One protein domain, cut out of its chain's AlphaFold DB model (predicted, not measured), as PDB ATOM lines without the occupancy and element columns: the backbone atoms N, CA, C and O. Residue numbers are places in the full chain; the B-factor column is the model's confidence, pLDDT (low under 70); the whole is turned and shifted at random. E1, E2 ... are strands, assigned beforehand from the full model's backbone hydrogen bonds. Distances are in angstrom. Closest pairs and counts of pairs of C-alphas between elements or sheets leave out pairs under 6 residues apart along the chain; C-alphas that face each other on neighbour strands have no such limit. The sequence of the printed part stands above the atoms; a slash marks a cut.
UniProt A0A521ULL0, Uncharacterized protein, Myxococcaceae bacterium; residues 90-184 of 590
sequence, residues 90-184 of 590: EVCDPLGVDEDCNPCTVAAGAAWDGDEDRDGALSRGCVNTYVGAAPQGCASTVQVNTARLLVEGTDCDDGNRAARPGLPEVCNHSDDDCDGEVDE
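What this domain is: This is residues 90 to 184 of the 590 residues of an uncharacterized protein of Myxococcaceae bacterium (UniProt A0A521ULL0). The model has little regular structure: a small twisted sheet of three short strands sits toward one end, and looping chain makes the rest. Residues 90 to 126 loop past the E1 edge of the sheet, and residues 153 to 184 lead away from the end of E3 near the middle of the domain and loop out toward the other end, their C-alphas lying 0 to 24 A from the mean of all C-alphas. The printed part has 95 residues, with no named helix and strands E1, E2, E3; the sheet, order E1, E3, E2, is antiparallel, and the class is all strand with only 13 residues in named elements. It is compact, with a radius of gyration of the C-alphas of 13.9 A and spans of 42 by 29 by 22 A.

How they stand to each other: E3, residues 147 to 152, is the inner strand. E1, residues 127 to 130, is its antiparallel neighbour at 149 degrees, with N 130 and O 148 2.9 A apart. E2, residues 142 to 144, forms a hairpin with E3, with N 142 and O 149 2.9 A apart. E1 and E2 are apart.

Where its parts are: E3 is 13.6 A long and E1 10.0 A. C-alpha 127 is at (-55.490, -29.605, -16.281), C-alpha 152 at (-51.512, -27.217, -15.655).

The domain as a whole: The farthest C-alphas, of Gly 132 and Cys 171, are 42.2 A apart. The printed part has no cut. The link from E1 to E2 is long. Residues 108 to 112 and 131 to 151 have pLDDT under 70.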
ATOM      1  N   GLU A  90     -58.159 -38.747  -8.818       81.56
ATOM      2  CA  GLU A  90     -57.894 -37.717  -9.816       81.56
ATOM      3  C   GLU A  90     -57.328 -38.306 -11.108       81.56
ATOM      4  O   GLU A  90     -56.351 -39.077 -11.067       81.56
ATOM      5  N   VAL A  91     -57.928 -37.939 -12.241       84.50
ATOM      6  CA  VAL A  91     -57.518 -38.403 -13.563       84.50
ATOM      7  C   VAL A  91     -56.899 -37.241 -14.329       84.50
ATOM      8  O   VAL A  91     -57.521 -36.210 -14.537       84.50
ATOM      9  N   CYS A  92     -55.673 -37.427 -14.823       83.12
ATOM     10  CA  CYS A  92     -55.124 -36.479 -15.785       83.12
ATOM     11  C   CYS A  92     -55.954 -36.546 -17.075       83.12
ATOM     12  O   CYS A  92     -55.915 -37.544 -17.805       83.12
ATOM     13  N   ASP A  93     -56.691 -35.476 -17.367       82.69
ATOM     14  CA  ASP A  93     -57.425 -35.350 -18.614       82.69
ATOM     15  C   ASP A  93     -57.434 -33.913 -19.174       82.69
ATOM     16  O   ASP A  93     -57.358 -32.931 -18.432       82.69
ATOM     17  N   PRO A  94     -57.547 -33.767 -20.509       79.81
ATOM     18  CA  PRO A  94     -57.598 -32.461 -21.162       79.81
ATOM     19  C   PRO A  94     -58.992 -31.809 -21.128       79.81
ATOM     20  O   PRO A  94     -59.163 -30.700 -21.640       79.81
ATOM     21  N   LEU A  95     -60.016 -32.499 -20.613       81.94
ATOM     22  CA  LEU A  95     -61.360 -31.944 -20.410       81.94
ATOM     23  C   LEU A  95     -61.413 -31.068 -19.152       81.94
ATOM     24  O   LEU A  95     -62.320 -30.237 -19.037       81.94
ATOM     25  N   GLY A  96     -60.431 -31.212 -18.265       79.62
ATOM     26  CA  GLY A  96     -60.242 -30.397 -17.081       79.62
ATOM     27  C   GLY A  96     -61.285 -30.637 -16.008       79.62
ATOM     28  O   GLY A  96     -61.716 -29.665 -15.371       79.62
ATOM     29  N   VAL A  97     -61.750 -31.882 -15.899       83.81
ATOM     30  CA  VAL A  97     -62.686 -32.308 -14.863       83.81
ATOM     31  C   VAL A  97     -61.907 -32.505 -13.567       83.81
ATOM     32  O   VAL A  97     -60.995 -33.301 -13.516       83.81
ATOM     33  N   ASP A  98     -62.323 -31.794 -12.525       82.00
ATOM     34  CA  ASP A  98     -61.830 -31.982 -11.159       82.00
ATOM     35  C   ASP A  98     -62.621 -33.139 -10.523       82.00
ATOM     36  O   ASP A  98     -63.773 -32.933 -10.127       82.00
ATOM     37  N   GLU A  99     -62.078 -34.363 -10.528       86.62
ATOM     38  CA  GLU A  99     -62.774 -35.551 -10.009       86.62
ATOM     39  C   GLU A  99     -62.825 -35.579  -8.489       86.62
ATOM     40  O   GLU A  99     -63.860 -35.925  -7.924       86.62
ATOM     41  N   ASP A 100     -61.725 -35.254  -7.812       83.75
ATOM     42  CA  ASP A 100     -61.646 -35.334  -6.355       83.75
ATOM     43  C   ASP A 100     -62.143 -34.068  -5.637       83.75
ATOM     44  O   ASP A 100     -62.079 -33.969  -4.402       83.75
ATOM     45  N   CYS A 101     -62.691 -33.127  -6.412       80.56
ATOM     46  CA  CYS A 101     -63.171 -31.820  -5.984       80.56
ATOM     47  C   CYS A 101     -62.102 -30.998  -5.246       80.56
ATOM     48  O   CYS A 101     -62.421 -30.141  -4.404       80.56
ATOM     49  N   ASN A 102     -60.828 -31.264  -5.536       81.00
ATOM     50  CA  ASN A 102     -59.689 -30.487  -5.107       81.00
ATOM     51  C   ASN A 102     -58.922 -29.983  -6.345       81.00
ATOM     52  O   ASN A 102     -58.042 -30.648  -6.881       81.00
ATOM     53  N   PRO A 103     -59.078 -28.701  -6.710       77.62
ATOM     54  CA  PRO A 103     -58.492 -28.173  -7.938       77.62
ATOM     55  C   PRO A 103     -56.963 -27.988  -7.865       77.62
ATOM     56  O   PRO A 103     -56.371 -27.428  -8.788       77.62
ATOM     57  N   CYS A 104     -56.318 -28.364  -6.753       75.75
ATOM     58  CA  CYS A 104     -54.859 -28.394  -6.627       75.75
ATOM     59  C   CYS A 104     -54.249 -29.765  -6.975       75.75
ATOM     60  O   CYS A 104     -53.023 -29.874  -7.026       75.75
ATOM     61  N   THR A 105     -55.059 -30.806  -7.129       77.44
ATOM     62  CA  THR A 105     -54.644 -32.152  -7.533       77.44
ATOM     63  C   THR A 105     -55.033 -32.338  -8.990       77.44
ATOM     64  O   THR A 105     -56.136 -31.987  -9.349       77.44
ATOM     65  N   VAL A 106     -54.116 -32.803  -9.841       73.69
ATOM     66  CA  VAL A 106     -54.382 -33.109 -11.272       73.69
ATOM     67  C   VAL A 106     -53.952 -34.532 -11.647       73.69
ATOM     68  O   VAL A 106     -54.027 -34.938 -12.801       73.69
ATOM     69  N   ALA A 107     -53.453 -35.280 -10.657       71.94
ATOM     70  CA  ALA A 107     -53.054 -36.675 -10.768       71.94
ATOM     71  C   ALA A 107     -52.897 -37.296  -9.369       71.94
ATOM     72  O   ALA A 107     -52.251 -36.715  -8.492       71.94
ATOM     73  N   ALA A 108     -53.451 -38.496  -9.156       61.38
ATOM     74  CA  ALA A 108     -53.415 -39.195  -7.865       61.38
ATOM     75  C   ALA A 108     -52.853 -40.631  -7.960       61.38
ATOM     76  O   ALA A 108     -53.448 -41.584  -7.456       61.38
ATOM     77  N   GLY A 109     -51.687 -40.805  -8.596       58.59
ATOM     78  CA  GLY A 109     -50.956 -42.084  -8.615       58.59
ATOM     79  C   GLY A 109     -51.694 -43.240  -9.308       58.59
ATOM     80  O   GLY A 109     -51.481 -44.410  -8.970       58.59
ATOM     81  N   ALA A 110     -52.594 -42.918 -10.241       57.16
ATOM     82  CA  ALA A 110     -53.274 -43.877 -11.103       57.16
ATOM     83  C   ALA A 110     -52.333 -44.403 -12.209       57.16
ATOM     84  O   ALA A 110     -51.244 -43.891 -12.419       57.16
ATOM     85  N   ALA A 111     -52.750 -45.439 -12.948       57.66
ATOM     86  CA  ALA A 111     -51.960 -46.011 -14.053       57.66
ATOM     87  C   ALA A 111     -51.788 -45.072 -15.273       57.66
ATOM     88  O   ALA A 111     -51.049 -45.419 -16.189       57.66
ATOM     89  N   TRP A 112     -52.499 -43.942 -15.275       65.12
ATOM     90  CA  TRP A 112     -52.371 -42.794 -16.175       65.12
ATOM     91  C   TRP A 112     -52.424 -41.540 -15.294       65.12
ATOM     92  O   TRP A 112     -53.461 -40.893 -15.175       65.12
ATOM     93  N   ASP A 113     -51.341 -41.279 -14.572       70.12
ATOM     94  CA  ASP A 113     -51.143 -40.068 -13.771       70.12
ATOM     95  C   ASP A 113     -50.651 -38.883 -14.613       70.12
ATOM     96  O   ASP A 113     -50.538 -37.786 -14.087       70.12
ATOM     97  N   GLY A 114     -50.433 -39.083 -15.917       78.00
ATOM     98  CA  GLY A 114     -49.981 -38.032 -16.824       78.00
ATOM     99  C   GLY A 114     -48.501 -37.690 -16.682       78.00
ATOM    100  O   GLY A 114     -48.150 -36.555 -16.955       78.00
ATOM    101  N   ASP A 115     -47.694 -38.642 -16.204       84.75
ATOM    102  CA  ASP A 115     -46.223 -38.627 -16.168       84.75
ATOM    103  C   ASP A 115     -45.724 -39.913 -16.862       84.75
ATOM    104  O   ASP A 115     -45.367 -40.912 -16.215       84.75
ATOM    105  N   GLU A 116     -45.829 -39.970 -18.195       89.38
ATOM    106  CA  GLU A 116     -45.592 -41.201 -18.969       89.38
ATOM    107  C   GLU A 116     -44.126 -41.672 -18.868       89.38
ATOM    108  O   GLU A 116     -43.854 -42.880 -18.746       89.38
ATOM    109  N   ASP A 117     -43.172 -40.743 -18.813       87.06
ATOM    110  CA  ASP A 117     -41.738 -41.022 -18.689       87.06
ATOM    111  C   ASP A 117     -41.202 -41.106 -17.236       87.06
ATOM    112  O   ASP A 117     -40.053 -41.537 -16.984       87.06
ATOM    113  N   ARG A 118     -42.065 -40.805 -16.258       87.62
ATOM    114  CA  ARG A 118     -41.835 -40.910 -14.810       87.62
ATOM    115  C   ARG A 118     -40.746 -39.992 -14.299       87.62
ATOM    116  O   ARG A 118     -39.894 -40.425 -13.498       87.62
ATOM    117  N   ASP A 119     -40.661 -38.794 -14.831       85.12
ATOM    118  CA  ASP A 119     -39.683 -37.812 -14.417       85.12
ATOM    119  C   ASP A 119     -40.193 -36.888 -13.296       85.12
ATOM    120  O   ASP A 119     -39.378 -36.274 -12.588       85.12
ATOM    121  N   GLY A 120     -41.504 -36.915 -13.046       83.94
ATOM    122  CA  GLY A 120     -42.197 -36.149 -12.021       83.94
ATOM    123  C   GLY A 120     -42.778 -34.823 -12.510       83.94
ATOM    124  O   GLY A 120     -43.363 -34.106 -11.691       83.94
ATOM    125  N   ALA A 121     -42.612 -34.474 -13.785       86.25
ATOM    126  CA  ALA A 121     -43.396 -33.456 -14.460       86.25
ATOM    127  C   ALA A 121     -44.661 -34.097 -15.046       86.25
ATOM    128  O   ALA A 121     -44.669 -35.250 -15.447       86.25
ATOM    129  N   LEU A 122     -45.768 -33.356 -15.006       86.38
ATOM    130  CA  LEU A 122     -47.022 -33.814 -15.591       86.38
ATOM    131  C   LEU A 122     -47.171 -33.220 -16.985       86.38
ATOM    132  O   LEU A 122     -46.905 -32.027 -17.166       86.38
ATOM    133  N   SER A 123     -47.681 -34.016 -17.918       86.31
ATOM    134  CA  SER A 123     -48.091 -33.617 -19.258       86.31
ATOM    135  C   SER A 123     -48.859 -32.302 -19.251       86.31
ATOM    136  O   SER A 123     -49.824 -32.145 -18.501       86.31
ATOM    137  N   ARG A 124     -48.539 -31.384 -20.170       83.31
ATOM    138  CA  ARG A 124     -49.337 -30.164 -20.422       83.31
ATOM    139  C   ARG A 124     -50.830 -30.415 -20.668       83.31
ATOM    140  O   ARG A 124     -51.631 -29.490 -20.564       83.31
ATOM    141  N   GLY A 125     -51.217 -31.647 -21.002       81.75
ATOM    142  CA  GLY A 125     -52.614 -32.055 -21.122       81.75
ATOM    143  C   GLY A 125     -53.353 -32.244 -19.793       81.75
ATOM    144  O   GLY A 125     -54.579 -32.271 -19.819       81.75
ATOM    145  N   CYS A 126     -52.653 -32.362 -18.661       85.19
ATOM    146  CA  CYS A 126     -53.255 -32.527 -17.339       85.19
ATOM    147  C   CYS A 126     -53.669 -31.168 -16.781       85.19
ATOM    148  O   CYS A 126     -52.814 -30.352 -16.424       85.19
ATOM    149  N   VAL A 127     -54.970 -30.908 -16.705       83.50
ATOM    150  CA  VAL A 127     -55.490 -29.605 -16.281       83.50
ATOM    151  C   VAL A 127     -56.681 -29.774 -15.353       83.50
ATOM    152  O   VAL A 127     -57.408 -30.740 -15.496       83.50
ATOM    153  N   ASN A 128     -56.924 -28.802 -14.467       78.19
ATOM    154  CA  ASN A 128     -58.167 -28.725 -13.691       78.19
ATOM    155  C   ASN A 128     -58.853 -27.369 -13.800       78.19
ATOM    156  O   ASN A 128     -58.249 -26.313 -13.563       78.19
ATOM    157  N   THR A 129     -60.148 -27.394 -14.132       74.56
ATOM    158  CA  THR A 129     -60.956 -26.187 -14.318       74.56
ATOM    159  C   THR A 129     -61.778 -25.878 -13.075       74.56
ATOM    160  O   THR A 129     -62.708 -26.598 -12.731       74.56
ATOM    161  N   TYR A 130     -61.522 -24.723 -12.458       72.19
ATOM    162  CA  TYR A 130     -62.253 -24.279 -11.273       72.19
ATOM    163  C   TYR A 130     -63.002 -22.965 -11.514       72.19
ATOM    164  O   TYR A 130     -62.481 -21.990 -12.076       72.19
ATOM    165  N   VAL A 131     -64.238 -22.901 -11.016       64.94
ATOM    166  CA  VAL A 131     -65.067 -21.690 -11.032       64.94
ATOM    167  C   VAL A 131     -65.115 -21.100  -9.622       64.94
ATOM    168  O   VAL A 131     -65.947 -21.472  -8.803       64.94
ATOM    169  N   GLY A 132     -64.230 -20.143  -9.330       64.56
ATOM    170  CA  GLY A 132     -64.200 -19.483  -8.023       64.56
ATOM    171  C   GLY A 132     -62.883 -18.779  -7.699       64.56
ATOM    172  O   GLY A 132     -62.033 -18.558  -8.565       64.56
ATOM    173  N   ALA A 133     -62.720 -18.384  -6.433       59.94
ATOM    174  CA  ALA A 133     -61.445 -17.882  -5.925       59.94
ATOM    175  C   ALA A 133     -60.492 -19.061  -5.695       59.94
ATOM    176  O   ALA A 133     -60.874 -20.024  -5.042       59.94
ATOM    177  N   ALA A 134     -59.270 -18.981  -6.224       58.53
ATOM    178  CA  ALA A 134     -58.324 -20.088  -6.135       58.53
ATOM    179  C   ALA A 134     -57.972 -20.429  -4.671       58.53
ATOM    180  O   ALA A 134     -57.663 -19.499  -3.911       58.53
ATOM    181  N   PRO A 135     -58.003 -21.715  -4.269       66.06
ATOM    182  CA  PRO A 135     -57.539 -22.146  -2.956       66.06
ATOM    183  C   PRO A 135     -56.075 -21.757  -2.719       66.06
ATOM    184  O   PRO A 135     -55.252 -21.729  -3.635       66.06
ATOM    185  N   GLN A 136     -55.735 -21.432  -1.470       62.25
ATOM    186  CA  GLN A 136     -54.352 -21.141  -1.096       62.25
ATOM    187  C   GLN A 136     -53.530 -22.436  -1.139       62.25
ATOM    188  O   GLN A 136     -53.749 -23.310  -0.307       62.25
ATOM    189  N   GLY A 137     -52.575 -22.535  -2.070       61.34
ATOM    190  CA  GLY A 137     -51.635 -23.662  -2.149       61.34
ATOM    191  C   GLY A 137     -51.540 -24.373  -3.502       61.34
ATOM    192  O   GLY A 137     -50.628 -25.177  -3.652       61.34
ATOM    193  N   CYS A 138     -52.404 -24.076  -4.484       67.25
ATOM    194  CA  CYS A 138     -52.284 -24.657  -5.831       67.25
ATOM    195  C   CYS A 138     -51.133 -24.014  -6.640       67.25
ATOM    196  O   CYS A 138     -50.851 -22.817  -6.489       67.25
ATOM    197  N   ALA A 139     -50.480 -24.797  -7.506       61.31
ATOM    198  CA  ALA A 139     -49.367 -24.356  -8.346       61.31
ATOM    199  C   ALA A 139     -49.852 -23.570  -9.582       61.31
ATOM    200  O   ALA A 139     -50.288 -24.157 -10.556       61.31
ATOM    201  N   SER A 140     -49.695 -22.240  -9.527       57.34
ATOM    202  CA  SER A 140     -49.913 -21.240 -10.593       57.34
ATOM    203  C   SER A 140     -51.313 -21.205 -11.243       57.34
ATOM    204  O   SER A 140     -51.850 -22.189 -11.720       57.34
ATOM    205  N   THR A 141     -51.921 -20.016 -11.296       57.22
ATOM    206  CA  THR A 141     -53.251 -19.822 -11.894       57.22
ATOM    207  C   THR A 141     -53.150 -19.207 -13.287       57.22
ATOM    208  O   THR A 141     -52.786 -18.031 -13.392       57.22
ATOM    209  N   VAL A 142     -53.571 -19.930 -14.324       58.34
ATOM    210  CA  VAL A 142     -53.808 -19.380 -15.667       58.34
ATOM    211  C   VAL A 142     -55.291 -19.003 -15.785       58.34
ATOM    212  O   VAL A 142     -56.195 -19.792 -15.507       58.34
ATOM    213  N   GLN A 143     -55.592 -17.747 -16.137       57.62
ATOM    214  CA  GLN A 143     -56.981 -17.311 -16.334       57.62
ATOM    215  C   GLN A 143     -57.429 -17.564 -17.776       57.62
ATOM    216  O   GLN A 143     -56.996 -16.866 -18.690       57.62
ATOM    217  N   VAL A 144     -58.378 -18.483 -17.961       53.78
ATOM    218  CA  VAL A 144     -59.047 -18.741 -19.243       53.78
ATOM    219  C   VAL A 144     -60.526 -18.349 -19.147       53.78
ATOM    220  O   VAL A 144     -61.382 -19.090 -18.668       53.78
ATOM    221  N   ASN A 145     -60.855 -17.150 -19.635       63.22
ATOM    222  CA  ASN A 145     -62.202 -16.557 -19.568       63.22
ATOM    223  C   ASN A 145     -62.693 -16.294 -18.122       63.22
ATOM    224  O   ASN A 145     -61.988 -15.685 -17.320       63.22
ATOM    225  N   THR A 146     -63.942 -16.674 -17.804       58.75
ATOM    226  CA  THR A 146     -64.549 -16.579 -16.459       58.75
ATOM    227  C   THR A 146     -64.206 -17.765 -15.552       58.75
ATOM    228  O   THR A 146     -64.586 -17.744 -14.383       58.75
ATOM    229  N   ALA A 147     -63.519 -18.782 -16.081       57.19
ATOM    230  CA  ALA A 147     -62.983 -19.917 -15.339       57.19
ATOM    231  C   ALA A 147     -61.476 -19.719 -15.096       57.19
ATOM    232  O   ALA A 147     -60.825 -18.890 -15.741       57.19
ATOM    233  N   ARG A 148     -60.918 -20.436 -14.124       63.38
ATOM    234  CA  ARG A 148     -59.479 -20.447 -13.848       63.38
ATOM    235  C   ARG A 148     -58.964 -21.876 -14.037       63.38
ATOM    236  O   ARG A 148     -59.602 -22.794 -13.529       63.38
ATOM    237  N   LEU A 149     -57.839 -22.034 -14.733       57.78
ATOM    238  CA  LEU A 149     -57.037 -23.258 -14.721       57.78
ATOM    239  C   LEU A 149     -56.056 -23.114 -13.555       57.78
ATOM    240  O   LEU A 149     -55.322 -22.124 -13.478       57.78
ATOM    241  N   LEU A 150     -56.185 -23.986 -12.552       58.62
ATOM    242  CA  LEU A 150     -55.488 -23.823 -11.263       58.62
ATOM    243  C   LEU A 150     -54.216 -24.640 -11.142       58.62
ATOM    244  O   LEU A 150     -53.401 -24.321 -10.277       58.62
ATOM    245  N   VAL A 151     -54.087 -25.661 -11.980       63.12
ATOM    246  CA  VAL A 151     -52.888 -26.455 -12.180       63.12
ATOM    247  C   VAL A 151     -52.919 -26.904 -13.640       63.12
ATOM    248  O   VAL A 151     -53.944 -27.387 -14.122       63.12
ATOM    249  N   GLU A 152     -51.811 -26.678 -14.332       71.62
ATOM    250  CA  GLU A 152     -51.512 -27.217 -15.655       71.62
ATOM    251  C   GLU A 152     -50.246 -28.047 -15.490       71.62
ATOM    252  O   GLU A 152     -49.312 -27.613 -14.805       71.62
ATOM    253  N   GLY A 153     -50.212 -29.236 -16.085       76.38
ATOM    254  CA  GLY A 153     -48.952 -29.927 -16.258       76.38
ATOM    255  C   GLY A 153     -47.991 -29.055 -17.063       76.38
ATOM    256  O   GLY A 153     -48.377 -28.235 -17.899       76.38
ATOM    257  N   THR A 154     -46.721 -29.151 -16.729       84.12
ATOM    258  CA  THR A 154     -45.680 -28.255 -17.233       84.12
ATOM    259  C   THR A 154     -44.750 -28.945 -18.222       84.12
ATOM    260  O   THR A 154     -43.896 -28.281 -18.800       84.12
ATOM    261  N   ASP A 155     -44.932 -30.248 -18.418       89.62
ATOM    262  CA  ASP A 155     -44.148 -31.078 -19.318       89.62
ATOM    263  C   ASP A 155     -44.573 -30.878 -20.781       89.62
ATOM    264  O   ASP A 155     -45.748 -31.020 -21.152       89.62
ATOM    265  N   CYS A 156     -43.603 -30.492 -21.601       90.75
ATOM    266  CA  CYS A 156     -43.757 -30.246 -23.021       90.75
ATOM    267  C   CYS A 156     -43.603 -31.509 -23.881       90.75
ATOM    268  O   CYS A 156     -44.135 -31.510 -24.997       90.75
ATOM    269  N   ASP A 157     -42.979 -32.573 -23.370       91.56
ATOM    270  CA  ASP A 157     -42.847 -33.884 -24.011       91.56
ATOM    271  C   ASP A 157     -42.866 -35.013 -22.962       91.56
ATOM    272  O   ASP A 157     -41.841 -35.592 -22.624       91.56
ATOM    273  N   ASP A 158     -44.078 -35.387 -22.543       88.81
ATOM    274  CA  ASP A 158     -44.395 -36.416 -21.526       88.81
ATOM    275  C   ASP A 158     -43.826 -37.825 -21.832       88.81
ATOM    276  O   ASP A 158     -43.846 -38.736 -21.005       88.81
ATOM    277  N   GLY A 159     -43.329 -38.045 -23.052       91.88
ATOM    278  CA  GLY A 159     -42.651 -39.280 -23.440       91.88
ATOM    279  C   GLY A 159     -41.133 -39.251 -23.221       91.88
ATOM    280  O   GLY A 159     -40.462 -40.257 -23.498       91.88
ATOM    281  N   ASN A 160     -40.573 -38.124 -22.777       92.94
ATOM    282  CA  ASN A 160     -39.147 -37.843 -22.774       92.94
ATOM    283  C   ASN A 160     -38.664 -37.140 -21.496       92.94
ATOM    284  O   ASN A 160     -38.576 -35.923 -21.422       92.94
ATOM    285  N   ARG A 161     -38.097 -37.939 -20.584       92.50
ATOM    286  CA  ARG A 161     -37.536 -37.494 -19.293       92.50
ATOM    287  C   ARG A 161     -36.465 -36.385 -19.373       92.50
ATOM    288  O   ARG A 161     -35.993 -35.879 -18.348       92.50
ATOM    289  N   ALA A 162     -35.943 -36.118 -20.567       92.94
ATOM    290  CA  ALA A 162     -34.982 -35.051 -20.815       92.94
ATOM    291  C   ALA A 162     -35.638 -33.703 -21.166       92.94
ATOM    292  O   ALA A 162     -34.892 -32.741 -21.298       92.94
ATOM    293  N   ALA A 163     -36.966 -33.632 -21.268       94.25
ATOM    294  CA  ALA A 163     -37.726 -32.448 -21.643       94.25
ATOM    295  C   ALA A 163     -38.724 -32.087 -20.537       94.25
ATOM    296  O   ALA A 163     -39.841 -32.579 -20.505       94.25
ATOM    297  N   ARG A 164     -38.314 -31.241 -19.586       90.94
ATOM    298  CA  ARG A 164     -39.159 -30.834 -18.454       90.94
ATOM    299  C   ARG A 164     -38.686 -29.516 -17.833       90.94
ATOM    300  O   ARG A 164     -37.492 -29.210 -17.865       90.94
ATOM    301  N   PRO A 165     -39.566 -28.808 -17.104       91.25
ATOM    302  CA  PRO A 165     -39.258 -27.520 -16.494       91.25
ATOM    303  C   PRO A 165     -37.932 -27.433 -15.742       91.25
ATOM    304  O   PRO A 165     -37.710 -28.119 -14.737       91.25
ATOM    305  N   GLY A 166     -37.092 -26.495 -16.174       86.38
ATOM    306  CA  GLY A 166     -35.849 -26.137 -15.492       86.38
ATOM    307  C   GLY A 166     -34.698 -27.129 -15.677       86.38
ATOM    308  O   GLY A 166     -33.741 -27.090 -14.891       86.38
ATOM    309  N   LEU A 167     -34.769 -28.017 -16.672       91.44
ATOM    310  CA  LEU A 167     -33.567 -28.668 -17.190       91.44
ATOM    311  C   LEU A 167     -32.694 -27.669 -17.971       91.44
ATOM    312  O   LEU A 167     -33.151 -26.600 -18.335       91.44
ATOM    313  N   PRO A 168     -31.391 -27.930 -18.149       91.69
ATOM    314  CA  PRO A 168     -30.587 -27.154 -19.085       91.69
ATOM    315  C   PRO A 168     -30.864 -27.600 -20.520       91.69
ATOM    316  O   PRO A 168     -30.787 -28.801 -20.783       91.69
ATOM    317  N   GLU A 169     -31.032 -26.638 -21.422       92.69
ATOM    318  CA  GLU A 169     -31.092 -26.882 -22.863       92.69
ATOM    319  C   GLU A 169     -29.908 -27.713 -23.365       92.69
ATOM    320  O   GLU A 169     -28.735 -27.483 -23.019       92.69
ATOM    321  N   VAL A 170     -30.217 -28.680 -24.223       92.69
ATOM    322  CA  VAL A 170     -29.252 -29.425 -25.015       92.69
ATOM    323  C   VAL A 170     -29.538 -29.137 -26.468       92.69
ATOM    324  O   VAL A 170     -30.640 -29.312 -26.942       92.69
ATOM    325  N   CYS A 171     -28.480 -28.808 -27.198       91.38
ATOM    326  CA  CYS A 171     -28.529 -28.500 -28.616       91.38
ATOM    327  C   CYS A 171     -29.057 -29.678 -29.467       91.38
ATOM    328  O   CYS A 171     -28.281 -30.500 -29.975       91.38
ATOM    329  N   ASN A 172     -30.378 -29.792 -29.571       90.31
ATOM    330  CA  ASN A 172     -31.094 -30.939 -30.114       90.31
ATOM    331  C   ASN A 172     -32.346 -30.537 -30.925       90.31
ATOM    332  O   ASN A 172     -32.975 -31.425 -31.508       90.31
ATOM    333  N   HIS A 173     -32.634 -29.236 -31.065       90.56
ATOM    334  CA  HIS A 173     -33.814 -28.683 -31.747       90.56
ATOM    335  C   HIS A 173     -35.152 -29.000 -31.068       90.56
ATOM    336  O   HIS A 173     -36.185 -29.048 -31.743       90.56
ATOM    337  N   SER A 174     -35.133 -29.193 -29.752       92.75
ATOM    338  CA  SER A 174     -36.298 -29.390 -28.888       92.75
ATOM    339  C   SER A 174     -36.210 -28.437 -27.697       92.75
ATOM    340  O   SER A 174     -35.134 -27.955 -27.375       92.75
ATOM    341  N   ASP A 175     -37.360 -28.141 -27.104       93.81
ATOM    342  CA  ASP A 175     -37.498 -27.354 -25.875       93.81
ATOM    343  C   ASP A 175     -37.297 -28.328 -24.699       93.81
ATOM    344  O   ASP A 175     -38.195 -29.118 -24.401       93.81
ATOM    345  N   ASP A 176     -36.089 -28.390 -24.128       94.00
ATOM    346  CA  ASP A 176     -35.746 -29.351 -23.069       94.00
ATOM    347  C   ASP A 176     -36.142 -28.825 -21.678       94.00
ATOM    348  O   ASP A 176     -36.333 -29.607 -20.741       94.00
ATOM    349  N   ASP A 177     -36.252 -27.507 -21.515       93.94
ATOM    350  CA  ASP A 177     -36.614 -26.863 -20.256       93.94
ATOM    351  C   ASP A 177     -38.074 -26.390 -20.172       93.94
ATOM    352  O   ASP A 177     -38.514 -25.902 -19.125       93.94
ATOM    353  N   CYS A 178     -38.842 -26.625 -21.234       93.06
ATOM    354  CA  CYS A 178     -40.255 -26.314 -21.392       93.06
ATOM    355  C   CYS A 178     -40.612 -24.834 -21.159       93.06
ATOM    356  O   CYS A 178     -41.755 -24.540 -20.764       93.06
ATOM    357  N   ASP A 179     -39.690 -23.894 -21.390       91.62
ATOM    358  CA  ASP A 179     -39.939 -22.454 -21.264       91.62
ATOM    359  C   ASP A 179     -40.586 -21.820 -22.514       91.62
ATOM    360  O   ASP A 179     -41.162 -20.724 -22.435       91.62
ATOM    361  N   GLY A 180     -40.620 -22.566 -23.625       90.81
ATOM    362  CA  GLY A 180     -41.247 -22.193 -24.890       90.81
ATOM    363  C   GLY A 180     -40.302 -21.593 -25.935       90.81
ATOM    364  O   GLY A 180     -40.764 -21.296 -27.045       90.81
ATOM    365  N   GLU A 181     -39.025 -21.406 -25.616       92.62
ATOM    366  CA  GLU A 181     -37.957 -21.219 -26.594       92.62
ATOM    367  C   GLU A 181     -37.322 -22.589 -26.937       92.62
ATOM    368  O   GLU A 181     -37.730 -23.624 -26.426       92.62
ATOM    369  N   VAL A 182     -36.454 -22.637 -27.951       92.50
ATOM    370  CA  VAL A 182     -35.805 -23.887 -28.388       92.50
ATOM    371  C   VAL A 182     -34.310 -23.637 -28.507       92.50
ATOM    372  O   VAL A 182     -33.895 -22.741 -29.262       92.50
ATOM    373  N   ASP A 183     -33.509 -24.466 -27.835       92.44
ATOM    374  CA  ASP A 183     -32.048 -24.408 -27.801       92.44
ATOM    375  C   ASP A 183     -31.496 -23.031 -27.359       92.44
ATOM    376  O   ASP A 183     -30.422 -22.582 -27.803       92.44
ATOM    377  N   GLU A 184     -32.213 -22.284 -26.522       91.31
ATOM    378  CA  GLU A 184     -31.736 -20.993 -26.048       91.31
ATOM    379  C   GLU A 184     -30.517 -21.142 -25.124       91.31
ATOM    380  O   GLU A 184     -30.309 -22.104 -24.393       91.31
TER     381      GLU A 184